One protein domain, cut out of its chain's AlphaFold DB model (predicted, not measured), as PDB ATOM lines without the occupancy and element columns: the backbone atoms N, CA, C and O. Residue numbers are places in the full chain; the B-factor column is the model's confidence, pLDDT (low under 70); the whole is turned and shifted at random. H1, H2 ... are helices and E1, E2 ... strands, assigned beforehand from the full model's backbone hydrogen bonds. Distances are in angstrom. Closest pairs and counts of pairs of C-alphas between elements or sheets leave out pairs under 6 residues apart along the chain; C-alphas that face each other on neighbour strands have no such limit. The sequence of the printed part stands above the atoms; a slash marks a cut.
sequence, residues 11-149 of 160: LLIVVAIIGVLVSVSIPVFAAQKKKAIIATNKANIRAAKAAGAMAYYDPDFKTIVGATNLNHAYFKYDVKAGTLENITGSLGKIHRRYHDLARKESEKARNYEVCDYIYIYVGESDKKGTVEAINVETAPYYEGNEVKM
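Overview. This is residues 11 to 149 of the 160 residues of the protein "Prepilin-type N-terminal cleavage/methylation domain-containing protein" of Lachnospiraceae bacterium JC7 (UniProt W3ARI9). A strongly twisted sheet of four strands curls round the last part of one very long helix, H1, while a second helix, H3, packs on the sheet's other face; the first half of H1, residues 11 to 32, sticks out of this body as a long arm. The small hairpin of E5 and E6 packs beside H1 and H3, and the short H2 grazes the sheet. The printed part has 139 residues, with three named helices and six named strands in the order H1, H2, E1, E2, H3, E3, E4, E5, E6; the large sheet runs E2, E1, E3, E4, antiparallel throughout, and the class is mixed, helices and strands. The whole is loose, with a radius of gyration of the C-alphas of 20.4 A, and spans 75 by 29 by 23 A.

Along the chain. In the large sheet, E2 is residues 83 to 86, E1 residues 72 to 78, 20.0 A long, E3 residues 117 to 124, 23.2 A, and E4 residues 134 to 139, 16.6 A. H1, residues 11 to 56, is 64.1 A long, from C-alpha 11 at (-32.261, -38.576, -85.742) to C-alpha 56 at (-48.726, -24.229, -25.462), with a kink of 32 degrees near residue 24. H3, residues 91 to 110, is 28.1 A long, and H2 is residues 59 to 62. E5 is residues 141 to 143 and E6 residues 146 to 148, ending at C-alpha 148 (-59.513, -24.145, -46.762).

Arrangement. Inner strands E1 and E3 are antiparallel, with N 75 and O 120 within hydrogen-bond range at 2.8 A. The hairpin E1 and E2 has N 85 and O 76 at 2.8 A, and the hairpin E3 and E4 has N 121 and O 137 at 2.8 A. The sheet curls round residues 41 to 56 of H1; the closest C-alphas of H1 and E4 are those of Lys 49 and Val 136, 6.3 A apart. H3 is on the opposite face, three layers with helices on both faces, at a height over the sheet of 8.5 A; the closest C-alphas of H3 and E3 are those of Ala 102 and Tyr 119, 5.7 A apart. E2, H3 and E3 form a split strand-helix-strand unit, two strands running the same way with E1 between them, and its crossover is right-handed. H2 only grazes the sheet, with residues 60 to 62. E4 runs on into E5 at 94 degrees; in the hairpin E5 and E6, N 148 and O 141 are 2.8 A apart, and the closest C-alphas of H3 and E6 are those of Arg 110 and Val 147, at 5.8 A. O i to N i+4 pairs are within hydrogen-bond range in 40 of 42 cases in H1 and 15 of 16 in H3; H2 is too short for such a pair.

Size, cuts and confidence. The C-alphas farthest apart are those of Leu 11 and Gly 129, 76.8 A. Without residues 11 to 32, which stand free, the body spans 45 by 29 by 23 A. The printed part has no cut, and no link is long. The mean pLDDT of the printed part is 81.4; residues 59 to 71, 86 to 96, 124 to 134 and 149 are under 70.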
ATOM      1  N   LEU A  11     -31.880 -39.598 -86.719       91.31
ATOM      2  CA  LEU A  11     -32.261 -38.576 -85.742       91.31
ATOM      3  C   LEU A  11     -33.759 -38.303 -85.714       91.31
ATOM      4  O   LEU A  11     -34.337 -38.153 -84.638       91.31
ATOM      5  N   LEU A  12     -34.399 -38.268 -86.878       93.50
ATOM      6  CA  LEU A  12     -35.818 -37.947 -86.980       93.50
ATOM      7  C   LEU A  12     -36.700 -38.983 -86.282       93.50
ATOM      8  O   LEU A  12     -37.614 -38.605 -85.549       93.50
ATOM      9  N   ILE A  13     -36.406 -40.275 -86.449       93.88
ATOM     10  CA  ILE A  13     -37.184 -41.326 -85.781       93.88
ATOM     11  C   ILE A  13     -37.007 -41.279 -84.257       93.88
ATOM     12  O   ILE A  13     -37.971 -41.461 -83.516       93.88
ATOM     13  N   VAL A  14     -35.803 -40.953 -83.777       94.69
ATOM     14  CA  VAL A  14     -35.517 -40.824 -82.341       94.69
ATOM     15  C   VAL A  14     -36.306 -39.666 -81.735       94.69
ATOM     16  O   VAL A  14     -36.970 -39.846 -80.715       94.69
ATOM     17  N   VAL A  15     -36.295 -38.495 -82.377       95.12
ATOM     18  CA  VAL A  15     -37.060 -37.329 -81.907       95.12
ATOM     19  C   VAL A  15     -38.563 -37.611 -81.928       95.12
ATOM     20  O   VAL A  15     -39.260 -37.244 -80.982       95.12
ATOM     21  N   ALA A  16     -39.062 -38.316 -82.949       96.25
ATOM     22  CA  ALA A  16     -40.467 -38.708 -83.026       96.25
ATOM     23  C   ALA A  16     -40.883 -39.608 -81.846       96.25
ATOM     24  O   ALA A  16     -41.897 -39.345 -81.199       96.25
ATOM     25  N   ILE A  17     -40.078 -40.623 -81.512       97.06
ATOM     26  CA  ILE A  17     -40.352 -41.522 -80.379       97.06
ATOM     27  C   ILE A  17     -40.279 -40.762 -79.046       97.06
ATOM     28  O   ILE A  17     -41.174 -40.904 -78.209       97.06
ATOM     29  N   ILE A  18     -39.264 -39.911 -78.850       96.81
ATOM     30  CA  ILE A  18     -39.146 -39.073 -77.645       96.81
ATOM     31  C   ILE A  18     -40.370 -38.158 -77.504       96.81
ATOM     32  O   ILE A  18     -40.899 -38.025 -76.402       96.81
ATOM     33  N   GLY A  19     -40.868 -37.583 -78.602       97.44
ATOM     34  CA  GLY A  19     -42.067 -36.744 -78.601       97.44
ATOM     35  C   GLY A  19     -43.300 -37.460 -78.040       97.44
ATOM     36  O   GLY A  19     -43.992 -36.914 -77.179       97.44
ATOM     37  N   VAL A  20     -43.535 -38.710 -78.454       96.94
ATOM     38  CA  VAL A  20     -44.650 -39.532 -77.945       96.94
ATOM     39  C   VAL A  20     -44.488 -39.814 -76.448       96.94
ATOM     40  O   VAL A  20     -45.435 -39.639 -75.678       96.94
ATOM     41  N   LEU A  21     -43.283 -40.193 -76.011       97.38
ATOM     42  CA  LEU A  21     -43.005 -40.476 -74.599       97.38
ATOM     43  C   LEU A  21     -43.195 -39.235 -73.716       97.38
ATOM     44  O   LEU A  21     -43.813 -39.314 -72.649       97.38
ATOM     45  N   VAL A  22     -42.705 -38.078 -74.164       96.94
ATOM     46  CA  VAL A  22     -42.827 -36.802 -73.445       96.94
ATOM     47  C   VAL A  22     -44.293 -36.375 -73.326       96.94
ATOM     48  O   VAL A  22     -44.708 -35.946 -72.248       96.94
ATOM     49  N   SER A  23     -45.094 -36.566 -74.381       96.62
ATOM     50  CA  SER A  23     -46.526 -36.229 -74.387       96.62
ATOM     51  C   SER A  23     -47.311 -36.931 -73.275       96.62
ATOM     52  O   SER A  23     -48.211 -36.330 -72.691       96.62
ATOM     53  N   VAL A  24     -46.982 -38.190 -72.965       96.25
ATOM     54  CA  VAL A  24     -47.625 -38.940 -71.870       96.25
ATOM     55  C   VAL A  24     -46.983 -38.613 -70.519       96.25
ATOM     56  O   VAL A  24     -47.670 -38.517 -69.501       96.25
ATOM     57  N   SER A  25     -45.667 -38.399 -70.492       96.69
ATOM     58  CA  SER A  25     -44.909 -38.237 -69.246       96.69
ATOM     59  C   SER A  25     -45.188 -36.912 -68.530       96.69
ATOM     60  O   SER A  25     -45.320 -36.901 -67.306       96.69
ATOM     61  N   ILE A  26     -45.319 -35.798 -69.258       96.25
ATOM     62  CA  ILE A  26     -45.554 -34.466 -68.668       96.25
ATOM     63  C   ILE A  26     -46.821 -34.417 -67.790       96.25
ATOM     64  O   ILE A  26     -46.707 -34.025 -66.623       96.25
ATOM     65  N   PRO A  27     -48.022 -34.802 -68.272       95.69
ATOM     66  CA  PRO A  27     -49.236 -34.713 -67.459       95.69
ATOM     67  C   PRO A  27     -49.201 -35.651 -66.246       95.69
ATOM     68  O   PRO A  27     -49.633 -35.262 -65.158       95.69
ATOM     69  N   VAL A  28     -48.636 -36.856 -66.396       96.94
ATOM     70  CA  VAL A  28     -48.497 -37.825 -65.295       96.94
ATOM     71  C   VAL A  28     -47.572 -37.280 -64.210       96.94
ATOM     72  O   VAL A  28     -47.945 -37.256 -63.033       96.94
ATOM     73  N   PHE A  29     -46.399 -36.778 -64.598       96.06
ATOM     74  CA  PHE A  29     -45.439 -36.192 -63.668       96.06
ATOM     75  C   PHE A  29     -46.018 -34.963 -62.957       96.06
ATOM     76  O   PHE A  29     -45.898 -34.837 -61.739       96.06
ATOM     77  N   ALA A  30     -46.717 -34.083 -63.681       95.62
ATOM     78  CA  ALA A  30     -47.366 -32.914 -63.094       95.62
ATOM     79  C   ALA A  30     -48.433 -33.301 -62.052       95.62
ATOM     80  O   ALA A  30     -48.498 -32.697 -60.977       95.62
ATOM     81  N   ALA A  31     -49.242 -34.331 -62.324       95.38
ATOM     82  CA  ALA A  31     -50.235 -34.833 -61.377       95.38
ATOM     83  C   ALA A  31     -49.586 -35.457 -60.129       95.38
ATOM     84  O   ALA A  31     -50.033 -35.202 -59.007       95.38
ATOM     85  N   GLN A  32     -48.516 -36.241 -60.301       96.69
ATOM     86  CA  GLN A  32     -47.767 -36.824 -59.185       96.69
ATOM     87  C   GLN A  32     -47.083 -35.751 -58.334       96.69
ATOM     88  O   GLN A  32     -47.196 -35.793 -57.110       96.69
ATOM     89  N   LYS A  33     -46.470 -34.739 -58.960       95.94
ATOM     90  CA  LYS A  33     -45.864 -33.594 -58.268       95.94
ATOM     91  C   LYS A  33     -46.879 -32.871 -57.381       95.94
ATOM     92  O   LYS A  33     -46.602 -32.642 -56.208       95.94
ATOM     93  N   LYS A  34     -48.081 -32.571 -57.896       95.62
ATOM     94  CA  LYS A  34     -49.154 -31.938 -57.102       95.62
ATOM     95  C   LYS A  34     -49.537 -32.780 -55.883       95.62
ATOM     96  O   LYS A  34     -49.639 -32.249 -54.780       95.62
ATOM     97  N   LYS A  35     -49.716 -34.094 -56.062       95.56
ATOM     98  CA  LYS A  35     -50.041 -35.015 -54.958       95.56
ATOM     99  C   LYS A  35     -48.927 -35.077 -53.913       95.56
ATOM    100  O   LYS A  35     -49.229 -35.044 -52.723       95.56
ATOM    101  N   ALA A  36     -47.668 -35.126 -54.350       96.62
ATOM    102  CA  ALA A  36     -46.510 -35.126 -53.463       96.62
ATOM    103  C   ALA A  36     -46.466 -33.854 -52.607       96.62
ATOM    104  O   ALA A  36     -46.356 -33.947 -51.392       96.62
ATOM    105  N   ILE A  37     -46.670 -32.682 -53.213       96.56
ATOM    106  CA  ILE A  37     -46.659 -31.400 -52.494       96.56
ATOM    107  C   ILE A  37     -47.780 -31.327 -51.451       96.56
ATOM    108  O   ILE A  37     -47.533 -30.946 -50.308       96.56
ATOM    109  N   ILE A  38     -48.998 -31.758 -51.798       95.56
ATOM    110  CA  ILE A  38     -50.113 -31.818 -50.839       95.56
ATOM    111  C   ILE A  38     -49.776 -32.758 -49.674       95.56
ATOM    112  O   ILE A  38     -50.047 -32.429 -48.519       95.56
ATOM    113  N   ALA A  39     -49.195 -33.928 -49.956       96.00
ATOM    114  CA  ALA A  39     -48.796 -34.880 -48.925       96.00
ATOM    115  C   ALA A  39     -47.707 -34.303 -48.004       96.00
ATOM    116  O   ALA A  39     -47.831 -34.415 -46.784       96.00
ATOM    117  N   THR A  40     -46.703 -33.629 -48.572       96.31
ATOM    118  CA  THR A  40     -45.643 -32.933 -47.832       96.31
ATOM    119  C   THR A  40     -46.218 -31.852 -46.926       96.31
ATOM    120  O   THR A  40     -45.987 -31.888 -45.721       96.31
ATOM    121  N   ASN A  41     -47.040 -30.942 -47.453       95.69
ATOM    122  CA  ASN A  41     -47.639 -29.879 -46.644       95.69
ATOM    123  C   ASN A  41     -48.508 -30.445 -45.515       95.69
ATOM    124  O   ASN A  41     -48.433 -29.970 -44.386       95.69
ATOM    125  N   LYS A  42     -49.288 -31.504 -45.771       94.88
ATOM    126  CA  LYS A  42     -50.067 -32.188 -44.726       94.88
ATOM    127  C   LYS A  42     -49.185 -32.812 -43.646       94.88
ATOM    128  O   LYS A  42     -49.548 -32.750 -42.474       94.88
ATOM    129  N   ALA A  43     -48.061 -33.424 -44.016       95.62
ATOM    130  CA  ALA A  43     -47.110 -33.971 -43.053       95.62
ATOM    131  C   ALA A  43     -46.503 -32.856 -42.187       95.62
ATOM    132  O   ALA A  43     -46.519 -32.961 -40.962       95.62
ATOM    133  N   ASN A  44     -46.093 -31.752 -42.814       96.00
ATOM    134  CA  ASN A  44     -45.561 -30.578 -42.122       96.00
ATOM    135  C   ASN A  44     -46.595 -29.950 -41.182       96.00
ATOM    136  O   ASN A  44     -46.271 -29.639 -40.044       96.00
ATOM    137  N   ILE A  45     -47.860 -29.838 -41.607       93.31
ATOM    138  CA  ILE A  45     -48.955 -29.374 -40.744       93.31
ATOM    139  C   ILE A  45     -49.112 -30.282 -39.524       93.31
ATOM    140  O   ILE A  45     -49.292 -29.781 -38.422       93.31
ATOM    141  N   ARG A  46     -49.056 -31.611 -39.682       93.25
ATOM    142  CA  ARG A  46     -49.164 -32.535 -38.538       93.25
ATOM    143  C   ARG A  46     -48.016 -32.341 -37.549       93.25
ATOM    144  O   ARG A  46     -48.277 -32.286 -36.351       93.25
ATOM    145  N   ALA A  47     -46.787 -32.198 -38.047       94.06
ATOM    146  CA  ALA A  47     -45.618 -31.913 -37.215       94.06
ATOM    147  C   ALA A  47     -45.769 -30.569 -36.482       94.06
ATOM    148  O   ALA A  47     -45.622 -30.508 -35.264       94.06
ATOM    149  N   ALA A  48     -46.174 -29.524 -37.206       92.62
ATOM    150  CA  ALA A  48     -46.438 -28.195 -36.672       92.62
ATOM    151  C   ALA A  48     -47.535 -28.211 -35.592       92.62
ATOM    152  O   ALA A  48     -47.354 -27.634 -34.525       92.62
ATOM    153  N   LYS A  49     -48.653 -28.917 -35.821       89.94
ATOM    154  CA  LYS A  49     -49.740 -29.062 -34.838       89.94
ATOM    155  C   LYS A  49     -49.261 -29.713 -33.547       89.94
ATOM    156  O   LYS A  49     -49.577 -29.211 -32.473       89.94
ATOM    157  N   ALA A  50     -48.515 -30.813 -33.655       90.44
ATOM    158  CA  ALA A  50     -47.976 -31.509 -32.492       90.44
ATOM    159  C   ALA A  50     -47.018 -30.605 -31.709       90.44
ATOM    160  O   ALA A  50     -47.178 -30.441 -30.502       90.44
ATOM    161  N   ALA A  51     -46.090 -29.950 -32.410       88.94
ATOM    162  CA  ALA A  51     -45.150 -29.027 -31.798       88.94
ATOM    163  C   ALA A  51     -45.878 -27.867 -31.099       88.94
ATOM    164  O   ALA A  51     -45.576 -27.557 -29.952       88.94
ATOM    165  N   GLY A  52     -46.853 -27.235 -31.762       85.75
ATOM    166  CA  GLY A  52     -47.584 -26.093 -31.209       85.75
ATOM    167  C   GLY A  52     -48.413 -26.463 -29.980       85.75
ATOM    168  O   GLY A  52     -48.438 -25.712 -29.010       85.75
ATOM    169  N   ALA A  53     -49.046 -27.640 -29.987       83.94
ATOM    170  CA  ALA A  53     -49.783 -28.144 -28.830       83.94
ATOM    171  C   ALA A  53     -48.867 -28.399 -27.625       83.94
ATOM    172  O   ALA A  53     -49.245 -28.100 -26.497       83.94
ATOM    173  N   MET A  54     -47.659 -28.922 -27.862       84.31
ATOM    174  CA  MET A  54     -46.654 -29.098 -26.812       84.31
ATOM    175  C   MET A  54     -46.154 -27.749 -26.286       84.31
ATOM    176  O   MET A  54     -46.130 -27.540 -25.078       84.31
ATOM    177  N   ALA A  55     -45.827 -26.818 -27.187       82.62
ATOM    178  CA  ALA A  55     -45.346 -25.484 -26.838       82.62
ATOM    179  C   ALA A  55     -46.380 -24.659 -26.054       82.62
ATOM    180  O   ALA A  55     -46.008 -23.826 -25.241       82.62
ATOM    181  N   TYR A  56     -47.680 -24.903 -26.239       79.44
ATOM    182  CA  TYR A  56     -48.726 -24.229 -25.462       79.44
ATOM    183  C   TYR A  56     -48.640 -24.503 -23.951       79.44
ATOM    184  O   TYR A  56     -48.999 -23.642 -23.149       79.44
ATOM    185  N   TYR A  57     -48.149 -25.679 -23.555       78.06
ATOM    186  CA  TYR A  57     -47.942 -26.031 -22.148       78.06
ATOM    187  C   TYR A  57     -46.573 -25.616 -21.607       78.06
ATOM    188  O   TYR A  57     -46.335 -25.726 -20.404       78.06
ATOM    189  N   ASP A  58     -45.684 -25.147 -22.477       77.19
ATOM    190  CA  ASP A  58     -44.345 -24.728 -22.104       77.19
ATOM    191  C   ASP A  58     -44.373 -23.269 -21.597       77.19
ATOM    192  O   ASP A  58     -44.780 -22.358 -22.334       77.19
ATOM    193  N   PRO A  59     -43.969 -23.011 -20.338       68.25
ATOM    194  CA  PRO A  59     -43.968 -21.665 -19.775       68.25
ATOM    195  C   PRO A  59     -43.058 -20.695 -20.541       68.25
ATOM    196  O   PRO A  59     -43.379 -19.505 -20.590       68.25
ATOM    197  N   ASP A  60     -41.993 -21.177 -21.188       68.12
ATOM    198  CA  ASP A  60     -41.056 -20.342 -21.949       68.12
ATOM    199  C   ASP A  60     -41.687 -19.836 -23.261       68.12
ATOM    200  O   ASP A  60     -41.378 -18.744 -23.757       68.12
ATOM    201  N   PHE A  61     -42.643 -20.596 -23.804       62.44
ATOM    202  CA  PHE A  61     -43.421 -20.244 -24.996       62.44
ATOM    203  C   PHE A  61     -44.664 -19.388 -24.699       62.44
ATOM    204  O   PHE A  61     -45.254 -18.808 -25.611       62.44
ATOM    205  N   LYS A  62     -45.034 -19.208 -23.424       59.03
ATOM    206  CA  LYS A  62     -46.194 -18.400 -22.996       59.03
ATOM    207  C   LYS A  62     -45.973 -16.880 -23.117       59.03
ATOM    208  O   LYS A  62     -46.850 -16.079 -22.787       59.03
ATOM    209  N   THR A  63     -44.806 -16.451 -23.590       51.56
ATOM    210  CA  THR A  63     -44.357 -15.057 -23.520       51.56
ATOM    211  C   THR A  63     -44.912 -14.190 -24.657       51.56
ATOM    212  O   THR A  63     -44.176 -13.710 -25.520       51.56
ATOM    213  N   ILE A  64     -46.221 -13.921 -24.646       52.88
ATOM    214  CA  ILE A  64     -46.762 -12.774 -25.383       52.88
ATOM    215  C   ILE A  64     -46.558 -11.525 -24.522       52.88
ATOM    216  O   ILE A  64     -47.103 -11.414 -23.423       52.88
ATOM    217  N   VAL A  65     -45.759 -10.576 -25.018       45.12
ATOM    218  CA  VAL A  65     -45.434  -9.332 -24.308       45.12
ATOM    219  C   VAL A  65     -46.728  -8.563 -24.003       45.12
ATOM    220  O   VAL A  65     -47.315  -7.934 -24.884       45.12
ATOM    221  N   GLY A  66     -47.161  -8.628 -22.740       46.16
ATOM    222  CA  GLY A  66     -48.270  -7.845 -22.187       46.16
ATOM    223  C   GLY A  66     -49.578  -8.592 -21.912       46.16
ATOM    224  O   GLY A  66     -50.546  -7.933 -21.543       46.16
ATOM    225  N   ALA A  67     -49.644  -9.920 -22.057       50.59
ATOM    226  CA  ALA A  67     -50.865 -10.676 -21.768       50.59
ATOM    227  C   ALA A  67     -50.613 -11.756 -20.709       50.59
ATOM    228  O   ALA A  67     -50.025 -12.795 -20.984       50.59
ATOM    229  N   THR A  68     -51.068 -11.513 -19.483       47.72
ATOM    230  CA  THR A  68     -50.948 -12.462 -18.368       47.72
ATOM    231  C   THR A  68     -51.964 -13.609 -18.433       47.72
ATOM    232  O   THR A  68     -51.760 -14.609 -17.756       47.72
ATOM    233  N   ASN A  69     -53.007 -13.512 -19.274       50.72
ATOM    234  CA  ASN A  69     -54.092 -14.499 -19.398       50.72
ATOM    235  C   ASN A  69     -54.687 -14.526 -20.819       50.72
ATOM    236  O   ASN A  69     -55.808 -14.069 -21.034       50.72
ATOM    237  N   LEU A  70     -53.946 -15.018 -21.812       57.72
ATOM    238  CA  LEU A  70     -54.589 -15.449 -23.054       57.72
ATOM    239  C   LEU A  70     -54.748 -16.959 -22.993       57.72
ATOM    240  O   LEU A  70     -53.759 -17.682 -22.940       57.72
ATOM    241  N   ASN A  71     -55.994 -17.422 -23.066       64.50
ATOM    242  CA  ASN A  71     -56.336 -18.833 -23.274       64.50
ATOM    243  C   ASN A  71     -55.993 -19.283 -24.707       64.50
ATOM    244  O   ASN A  71     -56.600 -20.211 -25.234       64.50
ATOM    245  N   HIS A  72     -55.093 -18.565 -25.386       71.75
ATOM    246  CA  HIS A  72     -54.611 -18.877 -26.711       71.75
ATOM    247  C   HIS A  72     -53.191 -18.355 -26.951       71.75
ATOM    248  O   HIS A  72     -52.777 -17.334 -26.402       71.75
ATOM    249  N   ALA A  73     -52.471 -19.026 -27.840       76.25
ATOM    250  CA  ALA A  73     -51.149 -18.674 -28.319       76.25
ATOM    251  C   ALA A  73     -51.078 -18.834 -29.841       76.25
ATOM    252  O   ALA A  73     -51.797 -19.631 -30.449       76.25
ATOM    253  N   TYR A  74     -50.178 -18.072 -30.453       79.69
ATOM    254  CA  TYR A  74     -49.843 -18.199 -31.863       79.69
ATOM    255  C   TYR A  74     -48.379 -18.625 -31.972       79.69
ATOM    256  O   TYR A  74     -47.525 -18.097 -31.261       79.69
ATOM    257  N   PHE A  75     -48.083 -19.526 -32.905       84.00
ATOM    258  CA  PHE A  75     -46.727 -19.985 -33.191       84.00
ATOM    259  C   PHE A  75     -46.438 -19.953 -34.689       84.00
ATOM    260  O   PHE A  75     -47.343 -20.068 -35.522       84.00
ATOM    261  N   LYS A  76     -45.155 -19.831 -35.031       88.69
ATOM    262  CA  LYS A  76     -44.655 -20.012 -36.395       88.69
ATOM    263  C   LYS A  76     -43.755 -21.241 -36.419       88.69
ATOM    264  O   LYS A  76     -42.781 -21.294 -35.680       88.69
ATOM    265  N   TYR A  77     -44.069 -22.206 -37.269       91.56
ATOM    266  CA  TYR A  77     -43.246 -23.387 -37.496       91.56
ATOM    267  C   TYR A  77     -42.451 -23.222 -38.788       91.56
ATOM    268  O   TYR A  77     -43.051 -23.015 -39.845       91.56
ATOM    269  N   ASP A  78     -41.125 -23.312 -38.711       93.12
ATOM    270  CA  ASP A  78     -40.248 -23.360 -39.881       93.12
ATOM    271  C   ASP A  78     -40.186 -24.797 -40.409       93.12
ATOM    272  O   ASP A  78     -39.731 -25.714 -39.724       93.12
ATOM    273  N   VAL A  79     -40.651 -24.995 -41.643       93.75
ATOM    274  CA  VAL A  79     -40.731 -26.319 -42.271       93.75
ATOM    275  C   VAL A  79     -39.351 -26.899 -42.586       93.75
ATOM    276  O   VAL A  79     -39.181 -28.116 -42.556       93.75
ATOM    277  N   LYS A  80     -38.363 -26.054 -42.897       92.75
ATOM    278  CA  LYS A  80     -37.010 -26.494 -43.264       92.75
ATOM    279  C   LYS A  80     -36.189 -26.824 -42.028       92.75
ATOM    280  O   LYS A  80     -35.495 -27.837 -42.018       92.75
ATOM    281  N   ALA A  81     -36.263 -25.974 -41.008       91.69
ATOM    282  CA  ALA A  81     -35.543 -26.169 -39.754       91.69
ATOM    283  C   ALA A  81     -36.240 -27.174 -38.827       91.69
ATOM    284  O   ALA A  81     -35.595 -27.749 -37.956       91.69
ATOM    285  N   GLY A  82     -37.550 -27.380 -38.990       91.19
ATOM    286  CA  GLY A  82     -38.345 -28.249 -38.124       91.19
ATOM    287  C   GLY A  82     -38.540 -27.686 -36.714       91.19
ATOM    288  O   GLY A  82     -38.764 -28.450 -35.777       91.19
ATOM    289  N   THR A  83     -38.433 -26.366 -36.550       89.50
ATOM    290  CA  THR A  83     -38.449 -25.685 -35.249       89.50
ATOM    291  C   THR A  83     -39.647 -24.756 -35.115       89.50
ATOM    292  O   THR A  83     -40.200 -24.260 -36.099       89.50
ATOM    293  N   LEU A  84     -40.060 -24.528 -33.868       86.06
ATOM    294  CA  LEU A  84     -41.035 -23.502 -33.528       86.06
ATOM    295  C   LEU A  84     -40.336 -22.216 -33.122       86.06
ATOM    296  O   LEU A  84     -39.428 -22.218 -32.296       86.06
ATOM    297  N   GLU A  85     -40.850 -21.112 -33.637       80.75
ATOM    298  CA  GLU A  85     -40.489 -19.778 -33.202       80.75
ATOM    299  C   GLU A  85     -41.638 -19.147 -32.417       80.75
ATOM    300  O   GLU A  85     -42.795 -19.110 -32.865       80.75
ATOM    301  N   ASN A  86     -41.279 -18.604 -31.253       66.81
ATOM    302  CA  ASN A  86     -42.147 -17.735 -30.480       66.81
ATOM    303  C   ASN A  86     -42.420 -16.438 -31.226       66.81
ATOM    304  O   ASN A  86     -41.548 -15.850 -31.867       66.81
ATOM    305  N   ILE A  87     -43.644 -15.952 -31.082       64.50
ATOM    306  CA  ILE A  87     -44.037 -14.675 -31.650       64.50
ATOM    307  C   ILE A  87     -43.868 -13.592 -30.589       64.50
ATOM    308  O   ILE A  87     -44.751 -13.354 -29.768       64.50
ATOM    309  N   THR A  88     -42.727 -12.913 -30.614       58.28
ATOM    310  CA  THR A  88     -42.435 -11.828 -29.671       58.28
ATOM    311  C   THR A  88     -42.868 -10.472 -30.247       58.28
ATOM    312  O   THR A  88     -42.446 -10.082 -31.336       58.28
ATOM    313  N   GLY A  89     -43.722  -9.729 -29.532       60.66
ATOM    314  CA  GLY A  89     -44.184  -8.391 -29.935       60.66
ATOM    315  C   GLY A  89     -45.509  -7.959 -29.284       60.66
ATOM    316  O   GLY A  89     -46.061  -8.663 -28.447       60.66
ATOM    317  N   SER A  90     -46.039  -6.793 -29.677       59.34
ATOM    318  CA  SER A  90     -47.334  -6.278 -29.194       59.34
ATOM    319  C   SER A  90     -48.514  -6.938 -29.923       59.34
ATOM    320  O   SER A  90     -48.565  -6.932 -31.160       59.34
ATOM    321  N   LEU A  91     -49.486  -7.444 -29.153       56.62
ATOM    322  CA  LEU A  91     -50.679  -8.185 -29.595       56.62
ATOM    323  C   LEU A  91     -51.344  -7.642 -30.872       56.62
ATOM    324  O   LEU A  91     -51.549  -8.379 -31.835       56.62
ATOM    325  N   GLY A  92     -51.638  -6.339 -30.922       57.75
ATOM    326  CA  GLY A  92     -52.386  -5.727 -32.032       57.75
ATOM    327  C   GLY A  92     -51.603  -5.568 -33.345       57.75
ATOM    328  O   GLY A  92     -52.202  -5.376 -34.409       57.75
ATOM    329  N   LYS A  93     -50.267  -5.641 -33.293       63.09
ATOM    330  CA  LYS A  93     -49.391  -5.652 -34.482       63.09
ATOM    331  C   LYS A  93     -49.091  -7.081 -34.929       63.09
ATOM    332  O   LYS A  93     -49.034  -7.337 -36.129       63.09
ATOM    333  N   ILE A  94     -48.950  -7.995 -33.969       64.75
ATOM    334  CA  ILE A  94     -48.778  -9.427 -34.217       64.75
ATOM    335  C   ILE A  94     -49.989  -9.984 -34.960       64.75
ATOM    336  O   ILE A  94     -49.824 -10.516 -36.048       64.75
ATOM    337  N   HIS A  95     -51.198  -9.809 -34.428       64.00
ATOM    338  CA  HIS A  95     -52.387 -10.472 -34.965       64.00
ATOM    339  C   HIS A  95     -52.575 -10.221 -36.471       64.00
ATOM    340  O   HIS A  95     -52.658 -11.160 -37.255       64.00
ATOM    341  N   ARG A  96     -52.512  -8.954 -36.908       68.88
ATOM    342  CA  ARG A  96     -52.620  -8.594 -38.334       68.88
ATOM    343  C   ARG A  96     -51.468  -9.131 -39.180       68.88
ATOM    344  O   ARG A  96     -51.710  -9.756 -40.204       68.88
ATOM    345  N   ARG A  97     -50.219  -8.939 -38.737       74.12
ATOM    346  CA  ARG A  97     -49.040  -9.403 -39.486       74.12
ATOM    347  C   ARG A  97     -49.070 -10.916 -39.693       74.12
ATOM    348  O   ARG A  97     -48.711 -11.394 -40.763       74.12
ATOM    349  N   TYR A  98     -49.475 -11.663 -38.673       75.81
ATOM    350  CA  TYR A  98     -49.508 -13.117 -38.722       75.81
ATOM    351  C   TYR A  98     -50.670 -13.643 -39.552       75.81
ATOM    352  O   TYR A  98     -50.465 -14.616 -40.266       75.81
ATOM    353  N   HIS A  99     -51.815 -12.960 -39.578       77.06
ATOM    354  CA  HIS A  99     -52.872 -13.260 -40.549       77.06
ATOM    355  C   HIS A  99     -52.418 -13.069 -41.987       77.06
ATOM    356  O   HIS A  99     -52.633 -13.948 -42.817       77.06
ATOM    357  N   ASP A 100     -51.730 -11.967 -42.284       82.31
ATOM    358  CA  ASP A 100     -51.231 -11.707 -43.636       82.31
ATOM    359  C   ASP A 100     -50.190 -12.749 -44.070       82.31
ATOM    360  O   ASP A 100     -50.183 -13.198 -45.218       82.31
ATOM    361  N   LEU A 101     -49.307 -13.163 -43.159       85.62
ATOM    362  CA  LEU A 101     -48.304 -14.190 -43.441       85.62
ATOM    363  C   LEU A 101     -48.922 -15.591 -43.556       85.62
ATOM    364  O   LEU A 101     -48.610 -16.318 -44.498       85.62
ATOM    365  N   ALA A 102     -49.840 -15.947 -42.655       85.88
ATOM    366  CA  ALA A 102     -50.626 -17.177 -42.703       85.88
ATOM    367  C   ALA A 102     -51.424 -17.293 -44.006       85.88
ATOM    368  O   ALA A 102     -51.485 -18.362 -44.623       85.88
ATOM    369  N   ARG A 103     -51.979 -16.171 -44.470       85.75
ATOM    370  CA  ARG A 103     -52.658 -16.067 -45.757       85.75
ATOM    371  C   ARG A 103     -51.712 -16.348 -46.917       85.75
ATOM    372  O   ARG A 103     -52.056 -17.163 -47.767       85.75
ATOM    373  N   LYS A 104     -50.526 -15.732 -46.942       88.75
ATOM    374  CA  LYS A 104     -49.529 -15.965 -48.001       88.75
ATOM    375  C   LYS A 104     -49.110 -17.431 -48.081       88.75
ATOM    376  O   LYS A 104     -49.073 -17.995 -49.171       88.75
ATOM    377  N   GLU A 105     -48.848 -18.073 -46.943       90.50
ATOM    378  CA  GLU A 105     -48.503 -19.503 -46.925       90.50
ATOM    379  C   GLU A 105     -49.684 -20.386 -47.353       90.50
ATOM    380  O   GLU A 105     -49.499 -21.387 -48.046       90.50
ATOM    381  N   SER A 106     -50.915 -19.985 -47.028       89.31
ATOM    382  CA  SER A 106     -52.119 -20.669 -47.510       89.31
ATOM    383  C   SER A 106     -52.335 -20.502 -49.016       89.31
ATOM    384  O   SER A 106     -52.778 -21.433 -49.684       89.31
ATOM    385  N   GLU A 107     -52.000 -19.343 -49.578       89.44
ATOM    386  CA  GLU A 107     -52.037 -19.086 -51.020       89.44
ATOM    387  C   GLU A 107     -50.977 -19.914 -51.765       89.44
ATOM    388  O   GLU A 107     -51.313 -20.561 -52.758       89.44
ATOM    389  N   LYS A 108     -49.747 -20.018 -51.239       92.06
ATOM    390  CA  LYS A 108     -48.727 -20.958 -51.755       92.06
ATOM    391  C   LYS A 108     -49.258 -22.393 -51.796       92.06
ATOM    392  O   LYS A 108     -49.193 -23.068 -52.822       92.06
ATOM    393  N   ALA A 109     -49.866 -22.843 -50.700       91.44
ATOM    394  CA  ALA A 109     -50.439 -24.182 -50.604       91.44
ATOM    395  C   ALA A 109     -51.559 -24.432 -51.634       91.44
ATOM    396  O   ALA A 109     -51.661 -25.535 -52.179       91.44
ATOM    397  N   ARG A 110     -52.385 -23.413 -51.925       90.56
ATOM    398  CA  ARG A 110     -53.425 -23.452 -52.974       90.56
ATOM    399  C   ARG A 110     -52.839 -23.536 -54.378       90.56
ATOM    400  O   ARG A 110     -53.426 -24.193 -55.235       90.56
ATOM    401  N   ASN A 111     -51.680 -22.925 -54.593       93.31
ATOM    402  CA  ASN A 111     -50.956 -22.957 -55.861       93.31
ATOM    403  C   ASN A 111     -50.102 -24.225 -56.042       93.31
ATOM    404  O   ASN A 111     -49.340 -24.324 -57.002       93.31
ATOM    405  N   TYR A 112     -50.268 -25.228 -55.171       92.94
ATOM    406  CA  TYR A 112     -49.472 -26.457 -55.155       92.94
ATOM    407  C   TYR A 112     -47.978 -26.184 -54.973       92.94
ATOM    408  O   TYR A 112     -47.145 -26.820 -55.618       92.94
ATOM    409  N   GLU A 113     -47.642 -25.265 -54.074       95.00
ATOM    410  CA  GLU A 113     -46.279 -25.017 -53.616       95.00
ATOM    411  C   GLU A 113     -46.085 -25.554 -52.190       95.00
ATOM    412  O   GLU A 113     -47.035 -25.673 -51.407       95.00
ATOM    413  N   VAL A 114     -44.847 -25.926 -51.860       93.62
ATOM    414  CA  VAL A 114     -44.494 -26.355 -50.502       93.62
ATOM    415  C   VAL A 114     -44.416 -25.116 -49.616       93.62
ATOM    416  O   VAL A 114     -43.747 -24.150 -49.979       93.62
ATOM    417  N   CYS A 115     -45.103 -25.129 -48.475       92.75
ATOM    418  CA  CYS A 115     -45.056 -24.008 -47.537       92.75
ATOM    419  C   CYS A 115     -43.679 -23.923 -46.881       92.75
ATOM    420  O   CYS A 115     -43.115 -24.946 -46.487       92.75
ATOM    421  N   ASP A 116     -43.170 -22.704 -46.719       94.50
ATOM    422  CA  ASP A 116     -41.941 -22.473 -45.954       94.50
ATOM    423  C   ASP A 116     -42.252 -22.426 -44.453       94.50
ATOM    424  O   ASP A 116     -41.451 -22.871 -43.632       94.50
ATOM    425  N   TYR A 117     -43.442 -21.927 -44.104       92.44
ATOM    426  CA  TYR A 117     -43.888 -21.798 -42.723       92.44
ATOM    427  C   TYR A 117     -45.299 -22.344 -42.535       92.44
ATOM    428  O   TYR A 117     -46.159 -22.186 -43.403       92.44
ATOM    429  N   ILE A 118     -45.552 -22.930 -41.366       91.81
ATOM    430  CA  ILE A 118     -46.905 -23.248 -40.901       91.81
ATOM    431  C   ILE A 118     -47.219 -22.349 -39.712       91.81
ATOM    432  O   ILE A 118     -46.500 -22.345 -38.713       91.81
ATOM    433  N   TYR A 119     -48.303 -21.593 -39.815       88.31
ATOM    434  CA  TYR A 119     -48.791 -20.775 -38.711       88.31
ATOM    435  C   TYR A 119     -49.776 -21.588 -37.893       88.31
ATOM    436  O   TYR A 119     -50.657 -22.238 -38.452       88.31
ATOM    437  N   ILE A 120     -49.594 -21.582 -36.578       86.81
ATOM    438  CA  ILE A 120     -50.378 -22.384 -35.646       86.81
ATOM    439  C   ILE A 120     -51.059 -21.437 -34.675       86.81
ATOM    440  O   ILE A 120     -50.441 -20.504 -34.166       86.81
ATOM    441  N   TYR A 121     -52.328 -21.695 -34.417       81.94
ATOM    442  CA  TYR A 121     -53.073 -21.115 -33.321       81.94
ATOM    443  C   TYR A 121     -53.461 -22.244 -32.386       81.94
ATOM    444  O   TYR A 121     -53.970 -23.277 -32.823       81.94
ATOM    445  N   VAL A 122     -53.210 -22.044 -31.104       80.94
ATOM    446  CA  VAL A 122     -53.603 -22.971 -30.055       80.94
ATOM    447  C   VAL A 122     -54.445 -22.195 -29.073       80.94
ATOM    448  O   VAL A 122     -53.994 -21.158 -28.614       80.94
ATOM    449  N   GLY A 123     -55.641 -22.661 -28.743       74.19
ATOM    450  CA  GLY A 123     -56.432 -22.030 -27.696       74.19
ATOM    451  C   GLY A 123     -57.526 -22.919 -27.133       74.19
ATOM    452  O   GLY A 123     -57.914 -23.925 -27.729       74.19
ATOM    453  N   GLU A 124     -58.026 -22.545 -25.967       65.56
ATOM    454  CA  GLU A 124     -59.180 -23.178 -25.337       65.56
ATOM    455  C   GLU A 124     -60.460 -22.672 -26.016       65.56
ATOM    456  O   GLU A 124     -60.621 -21.471 -26.248       65.56
ATOM    457  N   SER A 125     -61.373 -23.581 -26.378       54.12
ATOM    458  CA  SER A 125     -62.688 -23.176 -26.887       54.12
ATOM    459  C   SER A 125     -63.568 -22.741 -25.728       54.12
ATOM    460  O   SER A 125     -63.941 -23.564 -24.896       54.12
ATOM    461  N   ASP A 126     -63.973 -21.475 -25.715       54.41
ATOM    462  CA  ASP A 126     -65.105 -21.038 -24.909       54.41
ATOM    463  C   ASP A 126     -66.377 -21.078 -25.758       54.41
ATOM    464  O   ASP A 126     -66.541 -20.318 -26.715       54.41
ATOM    465  N   LYS A 127     -67.298 -21.976 -25.413       50.47
ATOM    466  CA  LYS A 127     -68.704 -21.796 -25.795       50.47
ATOM    467  C   LYS A 127     -69.660 -21.804 -24.607       50.47
ATOM    468  O   LYS A 127     -70.855 -21.696 -24.868       50.47
ATOM    469  N   LYS A 128     -69.181 -21.940 -23.356       51.62
ATOM    470  CA  LYS A 128     -70.009 -22.037 -22.125       51.62
ATOM    471  C   LYS A 128     -69.220 -22.310 -20.822       51.62
ATOM    472  O   LYS A 128     -69.787 -22.870 -19.891       51.62
ATOM    473  N   GLY A 129     -67.941 -21.937 -20.713       48.16
ATOM    474  CA  GLY A 129     -67.223 -22.026 -19.426       48.16
ATOM    475  C   GLY A 129     -66.876 -23.434 -18.901       48.16
ATOM    476  O   GLY A 129     -66.482 -23.562 -17.745       48.16
ATOM    477  N   THR A 130     -66.963 -24.482 -19.721       49.19
ATOM    478  CA  THR A 130     -66.295 -25.772 -19.469       49.19
ATOM    479  C   THR A 130     -65.138 -25.921 -20.447       49.19
ATOM    480  O   THR A 130     -65.339 -25.866 -21.658       49.19
ATOM    481  N   VAL A 131     -63.919 -26.064 -19.920       55.00
ATOM    482  CA  VAL A 131     -62.687 -26.240 -20.702       55.00
ATOM    483  C   VAL A 131     -62.753 -27.593 -21.416       55.00
ATOM    484  O   VAL A 131     -62.370 -28.621 -20.864       55.00
ATOM    485  N   GLU A 132     -63.283 -27.612 -22.635       52.34
ATOM    486  CA  GLU A 132     -63.375 -28.814 -23.465       52.34
ATOM    487  C   GLU A 132     -62.370 -28.721 -24.620       52.34
ATOM    488  O   GLU A 132     -62.620 -28.102 -25.650       52.34
ATOM    489  N   ALA A 133     -61.221 -29.374 -24.416       58.97
ATOM    490  CA  ALA A 133     -60.149 -29.641 -25.378       58.97
ATOM    491  C   ALA A 133     -59.386 -28.433 -25.973       58.97
ATOM    492  O   ALA A 133     -59.931 -27.386 -26.326       58.97
ATOM    493  N   ILE A 134     -58.073 -28.621 -26.144       67.88
ATOM    494  CA  ILE A 134     -57.224 -27.690 -26.892       67.88
ATOM    495  C   ILE A 134     -57.650 -27.697 -28.358       67.88
ATOM    496  O   ILE A 134     -57.682 -28.750 -28.999       67.88
ATOM    497  N   ASN A 135     -57.885 -26.515 -28.915       76.00
ATOM    498  CA  ASN A 135     -58.130 -26.349 -30.339       76.00
ATOM    499  C   ASN A 135     -56.840 -25.901 -31.008       76.00
ATOM    500  O   ASN A 135     -56.345 -24.805 -30.753       76.00
ATOM    501  N   VAL A 136     -56.293 -26.783 -31.848       82.38
ATOM    502  CA  VAL A 136     -55.092 -26.516 -32.641       82.38
ATOM    503  C   VAL A 136     -55.485 -26.293 -34.093       82.38
ATOM    504  O   VAL A 136     -55.788 -27.224 -34.856       82.38
ATOM    505  N   GLU A 137     -55.429 -25.032 -34.480       84.88
ATOM    506  CA  GLU A 137     -55.729 -24.551 -35.816       84.88
ATOM    507  C   GLU A 137     -54.436 -24.202 -36.550       84.88
ATOM    508  O   GLU A 137     -53.446 -23.797 -35.941       84.88
ATOM    509  N   THR A 138     -54.414 -24.393 -37.869       87.38
ATOM    510  CA  THR A 138     -53.233 -24.092 -38.685       87.38
ATOM    511  C   THR A 138     -53.595 -23.359 -39.955       87.38
ATOM    512  O   THR A 138     -54.686 -23.524 -40.497       87.38
ATOM    513  N   ALA A 139     -52.631 -22.611 -40.472       88.31
ATOM    514  CA  ALA A 139     -52.647 -22.062 -41.811       88.31
ATOM    515  C   ALA A 139     -51.346 -22.471 -42.536       88.31
ATOM    516  O   ALA A 139     -50.259 -22.145 -42.048       88.31
ATOM    517  N   PRO A 140     -51.434 -23.187 -43.675       90.00
ATOM    518  CA  PRO A 140     -52.658 -23.703 -44.298       90.00
ATOM    519  C   PRO A 140     -53.395 -24.774 -43.479       90.00
ATOM    520  O   PRO A 140     -52.826 -25.473 -42.636       90.00
ATOM    521  N   TYR A 141     -54.675 -24.947 -43.804       86.94
ATOM    522  CA  TYR A 141     -55.500 -26.071 -43.377       86.94
ATOM    523  C   TYR A 141     -56.037 -26.801 -44.609       86.94
ATOM    524  O   TYR A 141     -56.528 -26.165 -45.539       86.94
ATOM    525  N   TYR A 142     -55.930 -28.131 -44.631       87.69
ATOM    526  CA  TYR A 142     -56.452 -28.954 -45.721       87.69
ATOM    527  C   TYR A 142     -57.724 -29.679 -45.292       87.69
ATOM    528  O   TYR A 142     -57.718 -30.403 -44.298       87.69
ATOM    529  N   GLU A 143     -58.765 -29.576 -46.110       86.38
ATOM    530  CA  GLU A 143     -59.938 -30.444 -46.062       86.38
ATOM    531  C   GLU A 143     -59.920 -31.320 -47.318       86.38
ATOM    532  O   GLU A 143     -59.953 -30.832 -48.450       86.38
ATOM    533  N   GLY A 144     -59.747 -32.630 -47.139       88.12
ATOM    534  CA  GLY A 144     -59.403 -33.495 -48.265       88.12
ATOM    535  C   GLY A 144     -58.094 -33.030 -48.912       88.12
ATOM    536  O   GLY A 144     -57.070 -32.962 -48.237       88.12
ATOM    537  N   ASN A 145     -58.100 -32.729 -50.213       87.81
ATOM    538  CA  ASN A 145     -56.932 -32.239 -50.964       87.81
ATOM    539  C   ASN A 145     -56.983 -30.737 -51.272       87.81
ATOM    540  O   ASN A 145     -56.140 -30.239 -52.016       87.81
ATOM    541  N   GLU A 146     -57.944 -30.023 -50.695       86.69
ATOM    542  CA  GLU A 146     -58.109 -28.590 -50.892       86.69
ATOM    543  C   GLU A 146     -57.665 -27.827 -49.656       86.69
ATOM    544  O   GLU A 146     -57.936 -28.237 -48.529       86.69
ATOM    545  N   VAL A 147     -57.012 -26.690 -49.872       86.75
ATOM    546  CA  VAL A 147     -56.708 -25.758 -48.789       86.75
ATOM    547  C   VAL A 147     -57.962 -24.945 -48.499       86.75
ATOM    548  O   VAL A 147     -58.461 -24.236 -49.375       86.75
ATOM    549  N   LYS A 148     -58.458 -25.023 -47.266       78.94
ATOM    550  CA  LYS A 148     -59.513 -24.145 -46.762       78.94
ATOM    551  C   LYS A 148     -58.864 -23.041 -45.938       78.94
ATOM    552  O   LYS A 148     -57.931 -23.285 -45.178       78.94
ATOM    553  N   MET A 149     -59.352 -21.818 -46.116       60.03
ATOM    554  CA  MET A 149     -58.764 -20.638 -45.480       60.03
ATOM    555  C   MET A 149     -59.503 -20.215 -44.209       60.03
ATOM    556  O   MET A 149     -58.989 -19.369 -43.504       60.03
TER     557      MET A 149